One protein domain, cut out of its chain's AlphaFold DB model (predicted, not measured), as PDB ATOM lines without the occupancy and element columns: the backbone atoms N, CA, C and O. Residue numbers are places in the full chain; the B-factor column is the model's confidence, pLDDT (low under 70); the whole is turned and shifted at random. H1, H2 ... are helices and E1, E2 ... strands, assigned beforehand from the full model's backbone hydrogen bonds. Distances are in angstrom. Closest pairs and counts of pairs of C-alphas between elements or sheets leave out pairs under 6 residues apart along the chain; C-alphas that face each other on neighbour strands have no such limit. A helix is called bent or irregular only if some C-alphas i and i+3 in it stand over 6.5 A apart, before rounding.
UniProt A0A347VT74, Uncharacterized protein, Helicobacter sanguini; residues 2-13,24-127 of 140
ATOM      1  N   LYS A   2     245.356 166.806 187.120       78.19
ATOM      2  CA  LYS A   2     244.425 165.977 187.901       78.19
ATOM      3  C   LYS A   2     243.042 166.612 188.124       78.19
ATOM      4  O   LYS A   2     242.049 165.995 187.779       78.19
ATOM      5  N   ASP A   3     242.976 167.866 188.569       88.44
ATOM      6  CA  ASP A   3     241.682 168.525 188.829       88.44
ATOM      7  C   ASP A   3     240.795 168.647 187.575       88.44
ATOM      8  O   ASP A   3     239.575 168.546 187.657       88.44
ATOM      9  N   TYR A   4     241.401 168.816 186.394       92.12
ATOM     10  CA  TYR A   4     240.666 168.911 185.130       92.12
ATOM     11  C   TYR A   4     240.212 167.540 184.627       92.12
ATOM     12  O   TYR A   4     239.099 167.422 184.124       92.12
ATOM     13  N   THR A   5     241.046 166.503 184.759       94.75
ATOM     14  CA  THR A   5     240.638 165.139 184.396       94.75
ATOM     15  C   THR A   5     239.554 164.625 185.337       94.75
ATOM     16  O   THR A   5     238.588 164.059 184.852       94.75
ATOM     17  N   ASP A   6     239.637 164.926 186.639       96.50
ATOM     18  CA  ASP A   6     238.599 164.578 187.620       96.50
ATOM     19  C   ASP A   6     237.263 165.274 187.282       96.50
ATOM     20  O   ASP A   6     236.191 164.673 187.380       96.50
ATOM     21  N   TYR A   7     237.312 166.533 186.829       96.06
ATOM     22  CA  TYR A   7     236.130 167.262 186.361       96.06
ATOM     23  C   TYR A   7     235.524 166.627 185.099       96.06
ATOM     24  O   TYR A   7     234.316 166.403 185.032       96.06
ATOM     25  N   VAL A   8     236.361 166.302 184.110       97.31
ATOM     26  CA  VAL A   8     235.945 165.631 182.869       97.31
ATOM     27  C   VAL A   8     235.363 164.245 183.156       97.31
ATOM     28  O   VAL A   8     234.333 163.885 182.585       97.31
ATOM     29  N   ASP A   9     235.969 163.485 184.065       97.62
ATOM     30  CA  ASP A   9     235.460 162.185 184.492       97.62
ATOM     31  C   ASP A   9     234.065 162.313 185.098       97.62
ATOM     32  O   ASP A   9     233.129 161.634 184.666       97.62
ATOM     33  N   LYS A  10     233.919 163.228 186.062       96.88
ATOM     34  CA  LYS A  10     232.685 163.413 186.824       96.88
ATOM     35  C   LYS A  10     231.530 163.934 185.974       96.88
ATOM     36  O   LYS A  10     230.408 163.466 186.139       96.88
ATOM     37  N   TYR A  11     231.786 164.912 185.106       96.38
ATOM     38  CA  TYR A  11     230.718 165.659 184.434       96.38
ATOM     39  C   TYR A  11     230.535 165.317 182.954       96.38
ATOM     40  O   TYR A  11     229.537 165.728 182.369       96.38
ATOM     41  N   LEU A  12     231.447 164.554 182.346       97.38
ATOM     42  CA  LEU A  12     231.323 164.122 180.953       97.38
ATOM     43  C   LEU A  12     231.429 162.602 180.822       97.38
ATOM     44  O   LEU A  12     230.462 161.951 180.431       97.38
ATOM     45  N   LEU A  13     232.586 162.016 181.148       97.94
ATOM     46  CA  LEU A  13     232.868 160.614 180.813       97.94
ATOM     47  C   LEU A  13     231.963 159.628 181.558       97.94
ATOM     48  O   LEU A  13     231.635 158.582 180.998       97.94
ATOM     49  N   PHE A  24     226.190 159.804 171.483       98.06
ATOM     50  CA  PHE A  24     226.755 161.112 171.789       98.06
ATOM     51  C   PHE A  24     227.637 161.608 170.642       98.06
ATOM     52  O   PHE A  24     228.567 160.921 170.212       98.06
ATOM     53  N   HIS A  25     227.369 162.830 170.185       97.62
ATOM     54  CA  HIS A  25     228.209 163.567 169.245       97.62
ATOM     55  C   HIS A  25     228.865 164.731 169.994       97.62
ATOM     56  O   HIS A  25     228.199 165.702 170.346       97.62
ATOM     57  N   LEU A  26     230.161 164.613 170.278       97.56
ATOM     58  CA  LEU A  26     230.948 165.641 170.949       97.56
ATOM     59  C   LEU A  26     231.603 166.537 169.903       97.56
ATOM     60  O   LEU A  26     232.543 166.131 169.219       97.56
ATOM     61  N   MET A  27     231.093 167.758 169.797       96.00
ATOM     62  CA  MET A  27     231.615 168.784 168.903       96.00
ATOM     63  C   MET A  27     232.613 169.639 169.676       96.00
ATOM     64  O   MET A  27     232.233 170.343 170.612       96.00
ATOM     65  N   ILE A  28     233.892 169.558 169.317       95.44
ATOM     66  CA  ILE A  28     234.926 170.378 169.944       95.44
ATOM     67  C   ILE A  28     234.889 171.759 169.293       95.44
ATOM     68  O   ILE A  28     235.244 171.905 168.124       95.44
ATOM     69  N   ALA A  29     234.404 172.754 170.037       91.44
ATOM     70  CA  ALA A  29     234.259 174.118 169.544       91.44
ATOM     71  C   ALA A  29     235.636 174.719 169.182       91.44
ATOM     72  O   ALA A  29     236.495 174.810 170.063       91.44
ATOM     73  N   PRO A  30     235.856 175.135 167.919       94.06
ATOM     74  CA  PRO A  30     237.120 175.711 167.489       94.06
ATOM     75  C   PRO A  30     237.216 177.193 167.871       94.06
ATOM     76  O   PRO A  30     236.489 178.038 167.341       94.06
ATOM     77  N   TYR A  31     238.161 177.531 168.745       94.88
ATOM     78  CA  TYR A  31     238.484 178.931 169.035       94.88
ATOM     79  C   TYR A  31     239.425 179.518 167.982       94.88
ATOM     80  O   TYR A  31     240.212 178.803 167.356       94.88
ATOM     81  N   SER A  32     239.364 180.838 167.805       95.06
ATOM     82  CA  SER A  32     240.235 181.542 166.864       95.06
ATOM     83  C   SER A  32     241.719 181.360 167.214       95.06
ATOM     84  O   SER A  32     242.102 181.134 168.369       95.06
ATOM     85  N   ARG A  33     242.607 181.513 166.224       94.31
ATOM     86  CA  ARG A  33     244.061 181.490 166.482       94.31
ATOM     87  C   ARG A  33     244.492 182.626 167.409       94.31
ATOM     88  O   ARG A  33     245.408 182.449 168.212       94.31
ATOM     89  N   THR A  34     243.809 183.768 167.342       91.62
ATOM     90  CA  THR A  34     244.080 184.926 168.199       91.62
ATOM     91  C   THR A  34     243.780 184.615 169.665       91.62
ATOM     92  O   THR A  34     244.616 184.926 170.511       91.62
ATOM     93  N   PHE A  35     242.692 183.903 169.985       93.50
ATOM     94  CA  PHE A  35     242.397 183.464 171.358       93.50
ATOM     95  C   PHE A  35     243.572 182.700 171.987       93.50
ATOM     96  O   PHE A  35     244.006 182.983 173.109       93.50
ATOM     97  N   TRP A  36     244.152 181.764 171.241       93.81
ATOM     98  CA  TRP A  36     245.270 180.958 171.725       93.81
ATOM     99  C   TRP A  36     246.609 181.702 171.771       93.81
ATOM    100  O   TRP A  36     247.497 181.293 172.519       93.81
ATOM    101  N   LEU A  37     246.787 182.777 171.003       90.31
ATOM    102  CA  LEU A  37     248.028 183.554 171.009       90.31
ATOM    103  C   LEU A  37     248.013 184.705 172.018       90.31
ATOM    104  O   LEU A  37     249.019 184.909 172.696       90.31
ATOM    105  N   VAL A  38     246.895 185.426 172.133       85.38
ATOM    106  CA  VAL A  38     246.804 186.690 172.886       85.38
ATOM    107  C   VAL A  38     245.704 186.716 173.956       85.38
ATOM    108  O   VAL A  38     245.575 187.714 174.655       85.38
ATOM    109  N   GLY A  39     244.948 185.628 174.159       78.00
ATOM    110  CA  GLY A  39     243.781 185.566 175.063       78.00
ATOM    111  C   GLY A  39     244.039 185.695 176.576       78.00
ATOM    112  O   GLY A  39     243.174 185.347 177.379       78.00
ATOM    113  N   GLY A  40     245.211 186.167 177.006       73.88
ATOM    114  CA  GLY A  40     245.478 186.506 178.407       73.88
ATOM    115  C   GLY A  40     245.318 185.338 179.391       73.88
ATOM    116  O   GLY A  40     245.992 184.319 179.264       73.88
ATOM    117  N   LYS A  41     244.478 185.509 180.425       66.75
ATOM    118  CA  LYS A  41     244.252 184.500 181.486       66.75
ATOM    119  C   LYS A  41     243.313 183.364 181.058       66.75
ATOM    120  O   LYS A  41     243.399 182.269 181.621       66.75
ATOM    121  N   GLU A  42     242.421 183.639 180.112       69.56
ATOM    122  CA  GLU A  42     241.384 182.714 179.637       69.56
ATOM    123  C   GLU A  42     241.881 181.875 178.454       69.56
ATOM    124  O   GLU A  42     241.593 180.681 178.380       69.56
ATOM    125  N   GLY A  43     242.706 182.476 177.595       74.25
ATOM    126  CA  GLY A  43     243.387 181.832 176.475       74.25
ATOM    127  C   GLY A  43     244.912 181.865 176.602       74.25
ATOM    128  O   GLY A  43     245.479 181.788 177.692       74.25
ATOM    129  N   GLY A  44     245.603 181.956 175.467       82.06
ATOM    130  CA  GLY A  44     247.064 182.029 175.429       82.06
ATOM    131  C   GLY A  44     247.784 180.673 175.360       82.06
ATOM    132  O   GLY A  44     247.233 179.601 175.634       82.06
ATOM    133  N   ARG A  45     249.079 180.727 175.013       77.31
ATOM    134  CA  ARG A  45     249.912 179.541 174.725       77.31
ATOM    135  C   ARG A  45     249.952 178.531 175.877       77.31
ATOM    136  O   ARG A  45     250.019 177.327 175.639       77.31
ATOM    137  N   GLY A  46     249.876 179.005 177.124       78.06
ATOM    138  CA  GLY A  46     249.832 178.144 178.310       78.06
ATOM    139  C   GLY A  46     248.534 177.337 178.435       78.06
ATOM    140  O   GLY A  46     248.559 176.209 178.924       78.06
ATOM    141  N   LYS A  47     247.407 177.878 177.955       89.00
ATOM    142  CA  LYS A  47     246.101 177.204 177.961       89.00
ATOM    143  C   LYS A  47     245.920 176.277 176.767       89.00
ATOM    144  O   LYS A  47     245.274 175.245 176.922       89.00
ATOM    145  N   LEU A  48     246.562 176.578 175.634       92.50
ATOM    146  CA  LEU A  48     246.559 175.709 174.455       92.50
ATOM    147  C   LEU A  48     247.024 174.291 174.809       92.50
ATOM    148  O   LEU A  48     246.312 173.330 174.542       92.50
ATOM    149  N   LYS A  49     248.170 174.147 175.486       92.25
ATOM    150  CA  LYS A  49     248.665 172.816 175.864       92.25
ATOM    151  C   LYS A  49     247.701 172.078 176.796       92.25
ATOM    152  O   LYS A  49     247.468 170.888 176.612       92.25
ATOM    153  N   LEU A  50     247.128 172.774 177.778       92.88
ATOM    154  CA  LEU A  50     246.144 172.183 178.686       92.88
ATOM    155  C   LEU A  50     244.910 171.682 177.921       92.88
ATOM    156  O   LEU A  50     244.455 170.570 178.170       92.88
ATOM    157  N   TRP A  51     244.402 172.472 176.975       94.56
ATOM    158  CA  TRP A  51     243.294 172.082 176.104       94.56
ATOM    159  C   TRP A  51     243.623 170.833 175.279       94.56
ATOM    160  O   TRP A  51     242.850 169.876 175.278       94.56
ATOM    161  N   GLN A  52     244.805 170.799 174.653       96.31
ATOM    162  CA  GLN A  52     245.277 169.633 173.904       96.31
ATOM    163  C   GLN A  52     245.381 168.385 174.792       96.31
ATOM    164  O   GLN A  52     244.985 167.296 174.381       96.31
ATOM    165  N   ASP A  53     245.884 168.537 176.021       96.38
ATOM    166  CA  ASP A  53     246.012 167.443 176.985       96.38
ATOM    167  C   ASP A  53     244.641 166.902 177.426       96.38
ATOM    168  O   ASP A  53     244.458 165.685 177.483       96.38
ATOM    169  N   ILE A  54     243.658 167.781 177.656       97.00
ATOM    170  CA  ILE A  54     242.274 167.394 177.979       97.00
ATOM    171  C   ILE A  54     241.616 166.683 176.795       97.00
ATOM    172  O   ILE A  54     241.029 165.617 176.976       97.00
ATOM    173  N   LEU A  55     241.735 167.224 175.581       98.00
ATOM    174  CA  LEU A  55     241.138 166.611 174.396       98.00
ATOM    175  C   LEU A  55     241.752 165.234 174.112       98.00
ATOM    176  O   LEU A  55     241.025 164.266 173.878       98.00
ATOM    177  N   ARG A  56     243.082 165.111 174.226       98.31
ATOM    178  CA  ARG A  56     243.782 163.821 174.146       98.31
ATOM    179  C   ARG A  56     243.248 162.834 175.177       98.31
ATOM    180  O   ARG A  56     243.023 161.668 174.852       98.31
ATOM    181  N   TYR A  57     243.071 163.288 176.415       98.38
ATOM    182  CA  TYR A  57     242.549 162.463 177.493       98.38
ATOM    183  C   TYR A  57     241.135 161.961 177.178       98.38
ATOM    184  O   TYR A  57     240.914 160.754 177.226       98.38
ATOM    185  N   ILE A  58     240.219 162.845 176.764       98.44
ATOM    186  CA  ILE A  58     238.845 162.477 176.387       98.44
ATOM    187  C   ILE A  58     238.861 161.417 175.282       98.44
ATOM    188  O   ILE A  58     238.279 160.352 175.468       98.44
ATOM    189  N   VAL A  59     239.589 161.650 174.182       98.56
ATOM    190  CA  VAL A  59     239.656 160.710 173.048       98.56
ATOM    191  C   VAL A  59     240.170 159.331 173.472       98.56
ATOM    192  O   VAL A  59     239.642 158.310 173.029       98.56
ATOM    193  N   ARG A  60     241.171 159.282 174.359       98.38
ATOM    194  CA  ARG A  60     241.689 158.018 174.903       98.38
ATOM    195  C   ARG A  60     240.678 157.331 175.821       98.38
ATOM    196  O   ARG A  60     240.501 156.123 175.715       98.38
ATOM    197  N   GLN A  61     239.995 158.074 176.691       98.12
ATOM    198  CA  GLN A  61     239.008 157.513 177.625       98.12
ATOM    199  C   GLN A  61     237.725 157.027 176.947       98.12
ATOM    200  O   GLN A  61     237.020 156.183 177.502       98.12
ATOM    201  N   THR A  62     237.413 157.547 175.763       97.81
ATOM    202  CA  THR A  62     236.267 157.108 174.960       97.81
ATOM    203  C   THR A  62     236.633 156.031 173.941       97.81
ATOM    204  O   THR A  62     235.772 155.599 173.176       97.81
ATOM    205  N   GLN A  63     237.891 155.576 173.899       96.38
ATOM    206  CA  GLN A  63     238.297 154.503 172.996       96.38
ATOM    207  C   GLN A  63     237.482 153.231 173.286       96.38
ATOM    208  O   GLN A  63     237.417 152.758 174.416       96.38
ATOM    209  N   GLY A  64     236.861 152.672 172.246       94.56
ATOM    210  CA  GLY A  64     236.013 151.480 172.358       94.56
ATOM    211  C   GLY A  64     234.563 151.753 172.774       94.56
ATOM    212  O   GLY A  64     233.748 150.834 172.727       94.56
ATOM    213  N   LEU A  65     234.201 152.996 173.113       97.25
ATOM    214  CA  LEU A  65     232.805 153.387 173.314       97.25
ATOM    215  C   LEU A  65     232.139 153.631 171.955       97.25
ATOM    216  O   LEU A  65     232.242 154.709 171.377       97.25
ATOM    217  N   SER A  66     231.443 152.620 171.431       96.12
ATOM    218  CA  SER A  66     230.770 152.693 170.122       96.12
ATOM    219  C   SER A  66     229.649 153.741 170.057       96.12
ATOM    220  O   SER A  66     229.244 154.144 168.965       96.12
ATOM    221  N   ASN A  67     229.165 154.191 171.215       97.50
ATOM    222  CA  ASN A  67     228.129 155.204 171.361       97.50
ATOM    223  C   ASN A  67     228.674 156.645 171.382       97.50
ATOM    224  O   ASN A  67     227.881 157.576 171.485       97.50
ATOM    225  N   VAL A  68     229.991 156.853 171.266       98.38
ATOM    226  CA  VAL A  68     230.615 158.183 171.302       98.38
ATOM    227  C   VAL A  68     231.305 158.497 169.979       98.38
ATOM    228  O   VAL A  68     232.069 157.694 169.444       98.38
ATOM    229  N   ARG A  69     231.062 159.699 169.454       98.31
ATOM    230  CA  ARG A  69     231.755 160.263 168.289       98.31
ATOM    231  C   ARG A  69     232.279 161.645 168.647       98.31
ATOM    232  O   ARG A  69     231.514 162.466 169.138       98.31
ATOM    233  N   ILE A  70     233.563 161.894 168.408       98.56
ATOM    234  CA  ILE A  70     234.228 163.165 168.728       98.56
ATOM    235  C   ILE A  70     234.651 163.822 167.424       98.56
ATOM    236  O   ILE A  70     235.255 163.150 166.593       98.56
ATOM    237  N   TYR A  71     234.361 165.108 167.256       98.56
ATOM    238  CA  TYR A  71     234.629 165.855 166.030       98.56
ATOM    239  C   TYR A  71     235.552 167.041 166.302       98.56
ATOM    240  O   TYR A  71     235.286 167.835 167.205       98.56
ATOM    241  N   GLY A  72     236.623 167.150 165.514       97.81
ATOM    242  CA  GLY A  72     237.629 168.206 165.617       97.81
ATOM    243  C   GLY A  72     237.675 169.124 164.393       97.81
ATOM    244  O   GLY A  72     237.656 168.659 163.249       97.81
ATOM    245  N   PHE A  73     237.795 170.429 164.643       97.56
ATOM    246  CA  PHE A  73     237.790 171.488 163.624       97.56
ATOM    247  C   PHE A  73     238.974 172.462 163.761       97.56
ATOM    248  O   PHE A  73     239.137 173.372 162.951       97.56
ATOM    249  N   ASP A  74     239.866 172.249 164.729       95.88
ATOM    250  CA  ASP A  74     240.956 173.169 165.069       95.88
ATOM    251  C   ASP A  74     242.120 173.191 164.065       95.88
ATOM    252  O   ASP A  74     243.172 173.771 164.338       95.88
ATOM    253  N   ILE A  75     241.971 172.570 162.896       96.62
ATOM    254  CA  ILE A  75     243.004 172.499 161.850       96.62
ATOM    255  C   ILE A  75     242.639 173.293 160.593       96.62
ATOM    256  O   ILE A  75     243.457 173.389 159.684       96.62
ATOM    257  N   TYR A  76     241.444 173.878 160.527       96.62
ATOM    258  CA  TYR A  76     241.029 174.658 159.363       96.62
ATOM    259  C   TYR A  76     241.555 176.091 159.411       96.62
ATOM    260  O   TYR A  76     241.820 176.652 160.480       96.62
ATOM    261  N   ASP A  77     241.682 176.685 158.227       95.00
ATOM    262  CA  ASP A  77     242.141 178.065 158.061       95.00
ATOM    263  C   ASP A  77     241.062 179.080 158.461       95.00
ATOM    264  O   ASP A  77     241.387 180.212 158.807       95.00
ATOM    265  N   TYR A  78     239.796 178.643 158.539       95.44
ATOM    266  CA  TYR A  78     238.671 179.417 159.079       95.44
ATOM    267  C   TYR A  78     239.023 180.100 160.409       95.44
ATOM    268  O   TYR A  78     238.693 181.264 160.616       95.44
ATOM    269  N   LEU A  79     239.744 179.394 161.288       94.44
ATOM    270  CA  LEU A  79     240.118 179.855 162.628       94.44
ATOM    271  C   LEU A  79     241.104 181.033 162.622       94.44
ATOM    272  O   LEU A  79     241.292 181.685 163.651       94.44
ATOM    273  N   GLY A  80     241.797 181.254 161.504       92.31
ATOM    274  CA  GLY A  80     242.743 182.350 161.320       92.31
ATOM    275  C   GLY A  80     242.105 183.615 160.751       92.31
ATOM    276  O   GLY A  80     242.782 184.624 160.647       92.31
ATOM    277  N   ASN A  81     240.826 183.598 160.376       92.50
ATOM    278  CA  ASN A  81     240.159 184.787 159.859       92.50
ATOM    279  C   ASN A  81     239.230 185.379 160.921       92.50
ATOM    280  O   ASN A  81     238.160 184.838 161.181       92.50
ATOM    281  N   MET A  82     239.604 186.520 161.503       89.75
ATOM    282  CA  MET A  82     238.778 187.182 162.522       89.75
ATOM    283  C   MET A  82     237.430 187.681 161.994       89.75
ATOM    284  O   MET A  82     236.513 187.840 162.788       89.75
ATOM    285  N   ALA A  83     237.263 187.866 160.678       91.81
ATOM    286  CA  ALA A  83     235.957 188.191 160.099       91.81
ATOM    287  C   ALA A  83     234.941 187.040 160.229       91.81
ATOM    288  O   ALA A  83     233.739 187.260 160.114       91.81
ATOM    289  N   ASN A  84     235.415 185.822 160.500       94.81
ATOM    290  CA  ASN A  84     234.573 184.655 160.736       94.81
ATOM    291  C   ASN A  84     234.122 184.525 162.203       94.81
ATOM    292  O   ASN A  84     233.579 183.495 162.593       94.81
ATOM    293  N   TYR A  85     234.397 185.524 163.038       93.56
ATOM    294  CA  TYR A  85     234.202 185.465 164.479       93.56
ATOM    295  C   TYR A  85     233.501 186.728 164.976       93.56
ATOM    296  O   TYR A  85     233.839 187.839 164.574       93.56
ATOM    297  N   THR A  86     232.541 186.558 165.886       91.19
ATOM    298  CA  THR A  86     231.943 187.685 166.622       91.19
ATOM    299  C   THR A  86     232.912 188.189 167.693       91.19
ATOM    300  O   THR A  86     233.062 189.389 167.903       91.19
ATOM    301  N   ASP A  87     233.611 187.256 168.339       89.56
ATOM    302  CA  ASP A  87     234.728 187.500 169.247       89.56
ATOM    303  C   ASP A  87     235.741 186.351 169.142       89.56
ATOM    304  O   ASP A  87     235.533 185.392 168.409       89.56
ATOM    305  N   ALA A  88     236.846 186.398 169.888       87.81
ATOM    306  CA  ALA A  88     237.915 185.405 169.760       87.81
ATOM    307  C   ALA A  88     237.483 183.940 170.038       87.81
ATOM    308  O   ALA A  88     238.211 183.010 169.675       87.81
ATOM    309  N   THR A  89     236.323 183.712 170.652       91.12
ATOM    310  CA  THR A  89     235.808 182.387 171.025       91.12
ATOM    311  C   THR A  89     234.558 181.954 170.259       91.12
ATOM    312  O   THR A  89     234.333 180.753 170.117       91.12
ATOM    313  N   HIS A  90     233.779 182.892 169.721       93.44
ATOM    314  CA  HIS A  90     232.493 182.612 169.082       93.44
ATOM    315  C   HIS A  90     232.561 182.834 167.567       93.44
ATOM    316  O   HIS A  90     232.576 183.969 167.082       93.44
ATOM    317  N   TYR A  91     232.616 181.726 166.826       94.56
ATOM    318  CA  TYR A  91     232.560 181.685 165.362       94.56
ATOM    319  C   TYR A  91     231.198 182.161 164.825       94.56
ATOM    320  O   TYR A  91     230.207 182.219 165.556       94.56
ATOM    321  N   ASN A  92     231.149 182.498 163.540       94.25
ATOM    322  CA  ASN A  92     229.924 182.866 162.841       94.25
ATOM    323  C   ASN A  92     229.020 181.638 162.606       94.25
ATOM    324  O   ASN A  92     229.447 180.486 162.682       94.25
ATOM    325  N   VAL A  93     227.740 181.886 162.328       93.00
ATOM    326  CA  VAL A  93     226.692 180.860 162.247       93.00
ATOM    327  C   VAL A  93     226.962 179.807 161.166       93.00
ATOM    328  O   VAL A  93     226.488 178.681 161.281       93.00
ATOM    329  N   ASP A  94     227.737 180.153 160.139       93.88
ATOM    330  CA  ASP A  94     228.113 179.281 159.020       93.88
ATOM    331  C   ASP A  94     228.919 178.048 159.465       93.88
ATOM    332  O   ASP A  94     228.786 176.967 158.892       93.88
ATOM    333  N   MET A  95     229.684 178.150 160.556       94.69
ATOM    334  CA  MET A  95     230.381 177.005 161.150       94.69
ATOM    335  C   MET A  95     229.403 175.903 161.603       94.69
ATOM    336  O   MET A  95     229.755 174.720 161.589       94.69
ATOM    337  N   HIS A  96     228.154 176.242 161.952       92.88
ATOM    338  CA  HIS A  96     227.145 175.238 162.300       92.88
ATOM    339  C   HIS A  96     226.733 174.371 161.106       92.88
ATOM    340  O   HIS A  96     226.428 173.190 161.293       92.88
ATOM    341  N   GLU A  97     226.764 174.907 159.884       94.06
ATOM    342  CA  GLU A  97     226.525 174.108 158.679       94.06
ATOM    343  C   GLU A  97     227.660 173.105 158.479       94.06
ATOM    344  O   GLU A  97     227.416 171.920 158.243       94.06
ATOM    345  N   PHE A  98     228.905 173.540 158.697       94.94
ATOM    346  CA  PHE A  98     230.064 172.656 158.610       94.94
ATOM    347  C   PHE A  98     230.008 171.516 159.644       94.94
ATOM    348  O   PHE A  98     230.344 170.366 159.352       94.94
ATOM    349  N   PHE A  99     229.515 171.810 160.844       95.81
ATOM    350  CA  PHE A  99     229.265 170.817 161.885       95.81
ATOM    351  C   PHE A  99     228.203 169.791 161.493       95.81
ATOM    352  O   PHE A  99     228.419 168.589 161.667       95.81
ATOM    353  N   ALA A 100     227.069 170.252 160.964       96.12
ATOM    354  CA  ALA A 100     226.000 169.374 160.505       96.12
ATOM    355  C   ALA A 100     226.497 168.445 159.386       96.12
ATOM    356  O   ALA A 100     226.300 167.228 159.458       96.12
ATOM    357  N   ASP A 101     227.231 168.992 158.416       96.88
ATOM    358  CA  ASP A 101     227.838 168.227 157.329       96.88
ATOM    359  C   ASP A 101     228.826 167.174 157.843       96.88
ATOM    360  O   ASP A 101     228.790 166.023 157.395       96.88
ATOM    361  N   ALA A 102     229.668 167.518 158.822       97.12
ATOM    362  CA  ALA A 102     230.611 166.576 159.419       97.12
ATOM    363  C   ALA A 102     229.906 165.418 160.141       97.12
ATOM    364  O   ALA A 102     230.343 164.266 160.046       97.12
ATOM    365  N   ILE A 103     228.785 165.688 160.814       96.56
ATOM    366  CA  ILE A 103     227.966 164.653 161.456       96.56
ATOM    367  C   ILE A 103     227.348 163.727 160.401       96.56
ATOM    368  O   ILE A 103     227.489 162.505 160.519       96.56
ATOM    369  N   ILE A 104     226.713 164.292 159.368       96.88
ATOM    370  CA  ILE A 104     226.036 163.539 158.300       96.88
ATOM    371  C   ILE A 104     227.035 162.665 157.536       96.88
ATOM    372  O   ILE A 104     226.805 161.470 157.341       96.88
ATOM    373  N   ARG A 105     228.170 163.245 157.132       97.56
ATOM    374  CA  ARG A 105     229.190 162.586 156.300       97.56
ATOM    375  C   ARG A 105     230.214 161.788 157.103       97.56
ATOM    376  O   ARG A 105     231.029 161.086 156.513       97.56
ATOM    377  N   ARG A 106     230.174 161.874 158.437       95.69
ATOM    378  CA  ARG A 106     231.142 161.256 159.362       95.69
ATOM    379  C   ARG A 106     232.592 161.654 159.073       95.69
ATOM    380  O   ARG A 106     233.502 160.833 159.181       95.69
ATOM    381  N   THR A 107     232.808 162.913 158.717       97.56
ATOM    382  CA  THR A 107     234.154 163.483 158.588       97.56
ATOM    383  C   THR A 107     234.619 164.024 159.939       97.56
ATOM    384  O   THR A 107     233.866 164.008 160.911       97.56
ATOM    385  N   ASN A 108     235.872 164.479 160.030       98.00
ATOM    386  CA  ASN A 108     236.392 165.189 161.211       98.00
ATOM    387  C   ASN A 108     236.456 164.382 162.514       98.00
ATOM    388  O   ASN A 108     236.691 164.954 163.576       98.00
ATOM    389  N   LEU A 109     236.279 163.063 162.445       98.25
ATOM    390  CA  LEU A 109     236.298 162.199 163.617       98.25
ATOM    391  C   LEU A 109     237.689 162.147 164.250       98.25
ATOM    392  O   LEU A 109     238.678 161.875 163.569       98.25
ATOM    393  N   LEU A 110     237.747 162.331 165.566       98.50
ATOM    394  CA  LEU A 110     238.943 162.140 166.374       98.50
ATOM    395  C   LEU A 110     238.925 160.761 167.030       98.50
ATOM    396  O   LEU A 110     237.925 160.329 167.603       98.50
ATOM    397  N   ASN A 111     240.057 160.075 166.956       98.38
ATOM    398  CA  ASN A 111     240.283 158.774 167.565       98.38
ATOM    399  C   ASN A 111     241.754 158.637 167.975       98.38
ATOM    400  O   ASN A 111     242.585 159.514 167.734       98.38
ATOM    401  N   THR A 112     242.102 157.520 168.604       98.19
ATOM    402  CA  THR A 112     243.472 157.308 169.079       98.19
ATOM    403  C   THR A 112     244.494 157.122 167.957       98.19
ATOM    404  O   THR A 112     245.686 157.220 168.229       98.19
ATOM    405  N   GLN A 113     244.060 156.916 166.708       98.38
ATOM    406  CA  GLN A 113     244.942 156.818 165.542       98.38
ATOM    407  C   GLN A 113     245.342 158.196 164.993       98.38
ATOM    408  O   GLN A 113     246.417 158.310 164.412       98.38
ATOM    409  N   ASN A 114     244.510 159.232 165.160       98.50
ATOM    410  CA  ASN A 114     244.752 160.555 164.568       98.50
ATOM    411  C   ASN A 114     244.868 161.712 165.571       98.50
ATOM    412  O   ASN A 114     245.212 162.820 165.172       98.50
ATOM    413  N   ILE A 115     244.601 161.485 166.860       98.56
ATOM    414  CA  ILE A 115     244.567 162.577 167.836       98.56
ATOM    415  C   ILE A 115     245.902 163.315 167.956       98.56
ATOM    416  O   ILE A 115     245.905 164.536 168.029       98.56
ATOM    417  N   GLU A 116     247.041 162.622 167.927       98.62
ATOM    418  CA  GLU A 116     248.335 163.304 168.070       98.62
ATOM    419  C   GLU A 116     248.633 164.199 166.856       98.62
ATOM    420  O   GLU A 116     248.929 165.377 167.033       98.62
ATOM    421  N   SER A 117     248.429 163.708 165.625       98.50
ATOM    422  CA  SER A 117     248.650 164.516 164.415       98.50
ATOM    423  C   SER A 117     247.663 165.680 164.286       98.50
ATOM    424  O   SER A 117     248.032 166.756 163.809       98.50
ATOM    425  N   TYR A 118     246.420 165.501 164.747       98.62
ATOM    426  CA  TYR A 118     245.439 166.579 164.853       98.62
ATOM    427  C   TYR A 118     245.905 167.675 165.820       98.62
ATOM    428  O   TYR A 118     245.873 168.858 165.476       98.62
ATOM    429  N   LEU A 119     246.359 167.294 167.018       98.25
ATOM    430  CA  LEU A 119     246.815 168.241 168.036       98.25
ATOM    431  C   LEU A 119     248.084 168.971 167.589       98.25
ATOM    432  O   LEU A 119     248.170 170.184 167.782       98.25
ATOM    433  N   ASP A 120     249.025 168.278 166.955       98.06
ATOM    434  CA  ASP A 120     250.224 168.902 166.391       98.06
ATOM    435  C   ASP A 120     249.853 169.902 165.290       98.06
ATOM    436  O   ASP A 120     250.274 171.056 165.340       98.06
ATOM    437  N   SER A 121     248.943 169.532 164.382       98.00
ATOM    438  CA  SER A 121     248.440 170.439 163.340       98.00
ATOM    439  C   SER A 121     247.752 171.677 163.923       98.00
ATOM    440  O   SER A 121     247.967 172.794 163.447       98.00
ATOM    441  N   MET A 122     246.936 171.502 164.970       96.50
ATOM    442  CA  MET A 122     246.315 172.611 165.695       96.50
ATOM    443  C   MET A 122     247.383 173.544 166.271       96.50
ATOM    444  O   MET A 122     247.285 174.762 166.111       96.50
ATOM    445  N   LYS A 123     248.389 172.987 166.954       95.88
ATOM    446  CA  LYS A 123     249.473 173.759 167.566       95.88
ATOM    447  C   LYS A 123     250.264 174.520 166.516       95.88
ATOM    448  O   LYS A 123     250.438 175.724 166.674       95.88
ATOM    449  N   ASP A 124     250.687 173.858 165.449       96.25
ATOM    450  CA  ASP A 124     251.525 174.459 164.417       96.25
ATOM    451  C   ASP A 124     250.791 175.584 163.690       96.25
ATOM    452  O   ASP A 124     251.313 176.694 163.590       96.25
ATOM    453  N   LYS A 125     249.538 175.361 163.276       95.62
ATOM    454  CA  LYS A 125     248.715 176.416 162.658       95.62
ATOM    455  C   LYS A 125     248.458 177.592 163.595       95.62
ATOM    456  O   LYS A 125     248.308 178.717 163.136       95.62
ATOM    457  N   THR A 126     248.399 177.345 164.901       94.62
ATOM    458  CA  THR A 126     248.191 178.395 165.902       94.62
ATOM    459  C   THR A 126     249.460 179.188 166.169       94.62
ATOM    460  O   THR A 126     249.424 180.412 166.169       94.62
ATOM    461  N   LEU A 127     250.587 178.517 166.404       92.31
ATOM    462  CA  LEU A 127     251.845 179.176 166.751       92.31
ATOM    463  C   LEU A 127     252.473 179.914 165.565       92.31
ATOM    464  O   LEU A 127     253.181 180.890 165.794       92.31
TER     465      LEU A 127
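Overview. This is residues 2 to 13 and 24 to 127 of the 140 residues of an uncharacterized protein of Helicobacter sanguini (UniProt A0A347VT74). A short two-strand ribbon, E1 beside E2, lies between helix H5 on one side and the longest helix, H3, on the other, and H6 runs side by side with H3. H2 sits at the end of H3 and H6 where H3 begins and H6 ends, with little H4 next to it, while H1 crosses the other end of H3. The printed part has 116 residues, with six named helices and two named strands in the order H1 E1 H2 H3 E2 H4 H5 H6; the sheet, order E1 E2, is parallel and the class is mostly helix. The whole is compact, with a radius of gyration of the C-alphas of 14.1 A, and spans 38 by 35 by 25 A.

Arrangement. Start at H1, residues 2 to 13, which touches H3, residues 45 to 61, with residues 54 to 61 of H3 alone; the closest C-alphas, of Thr 5 and Ile 54, are 7.0 A apart. These two run the same way at a steep tilt of 47 degrees. Next look at E1, residues 24 to 27, and E2, residues 68 to 71: they are parallel, with N 26 and O 69 at 2.8 A and N 69 and O 24 at 2.9 A, both within hydrogen-bond range. Together they form a strand-helix-strand unit, two parallel strands joined through H2, residues 33 to 38, and H3, with a right-handed crossover. H2 touches H3 at residues 45 to 48 of H3 alone, closest at the C-alphas of Trp 36 and Arg 45, 5.7 A. H3 touches H6, residues 115 to 127, opposite ways at a shallow tilt of 14 degrees; their closest C-alphas, of Gln 52 and Leu 119, are 6.2 A apart. H2 also touches residues 125 to 127 of H6, closest at the C-alphas of Arg 33 and Thr 126, 5.2 A. H2 and H4, residues 77 to 80, only just touch, with 3 pairs of C-alphas within 8 A, the closest those of Arg 33 and Gly 80, 5.4 A. H5, residues 94 to 105, touches no helix; its closest C-alpha pair with E1 is Phe 99 and Met 27, 7.7 A. Every O i to N i+4 pair is within hydrogen-bond range in H2, H5 and H6, against 7 of 8 in H1 and 11 of 13 in H3; H4 is too short for one.

Along the chain. Find C-alpha 2 at (244.425, 165.977, 187.901), where H1 begins; it is irregular, but only just, with C-alphas 10 and 13 at 6.6 A. H3 runs 24.7 A from C-alpha 45 at (249.912, 179.541, 174.725), H5 runs 16.9 A, and H6 runs 18.2 A to C-alpha 127 at (251.845, 179.176, 166.751).

Size, cuts and confidence. The two C-alphas farthest apart, of Gly 64 and Ala 83, are 38.7 A apart. Residues 14 to 23 are not printed, and C-alphas 13 and 24 stand 10.9 A apart across that cut. Of the links printed whole, H4 to H5 is long, residues 81 to 93. The mean pLDDT of the printed part is 94.0, and residues 41 to 42 are under 70.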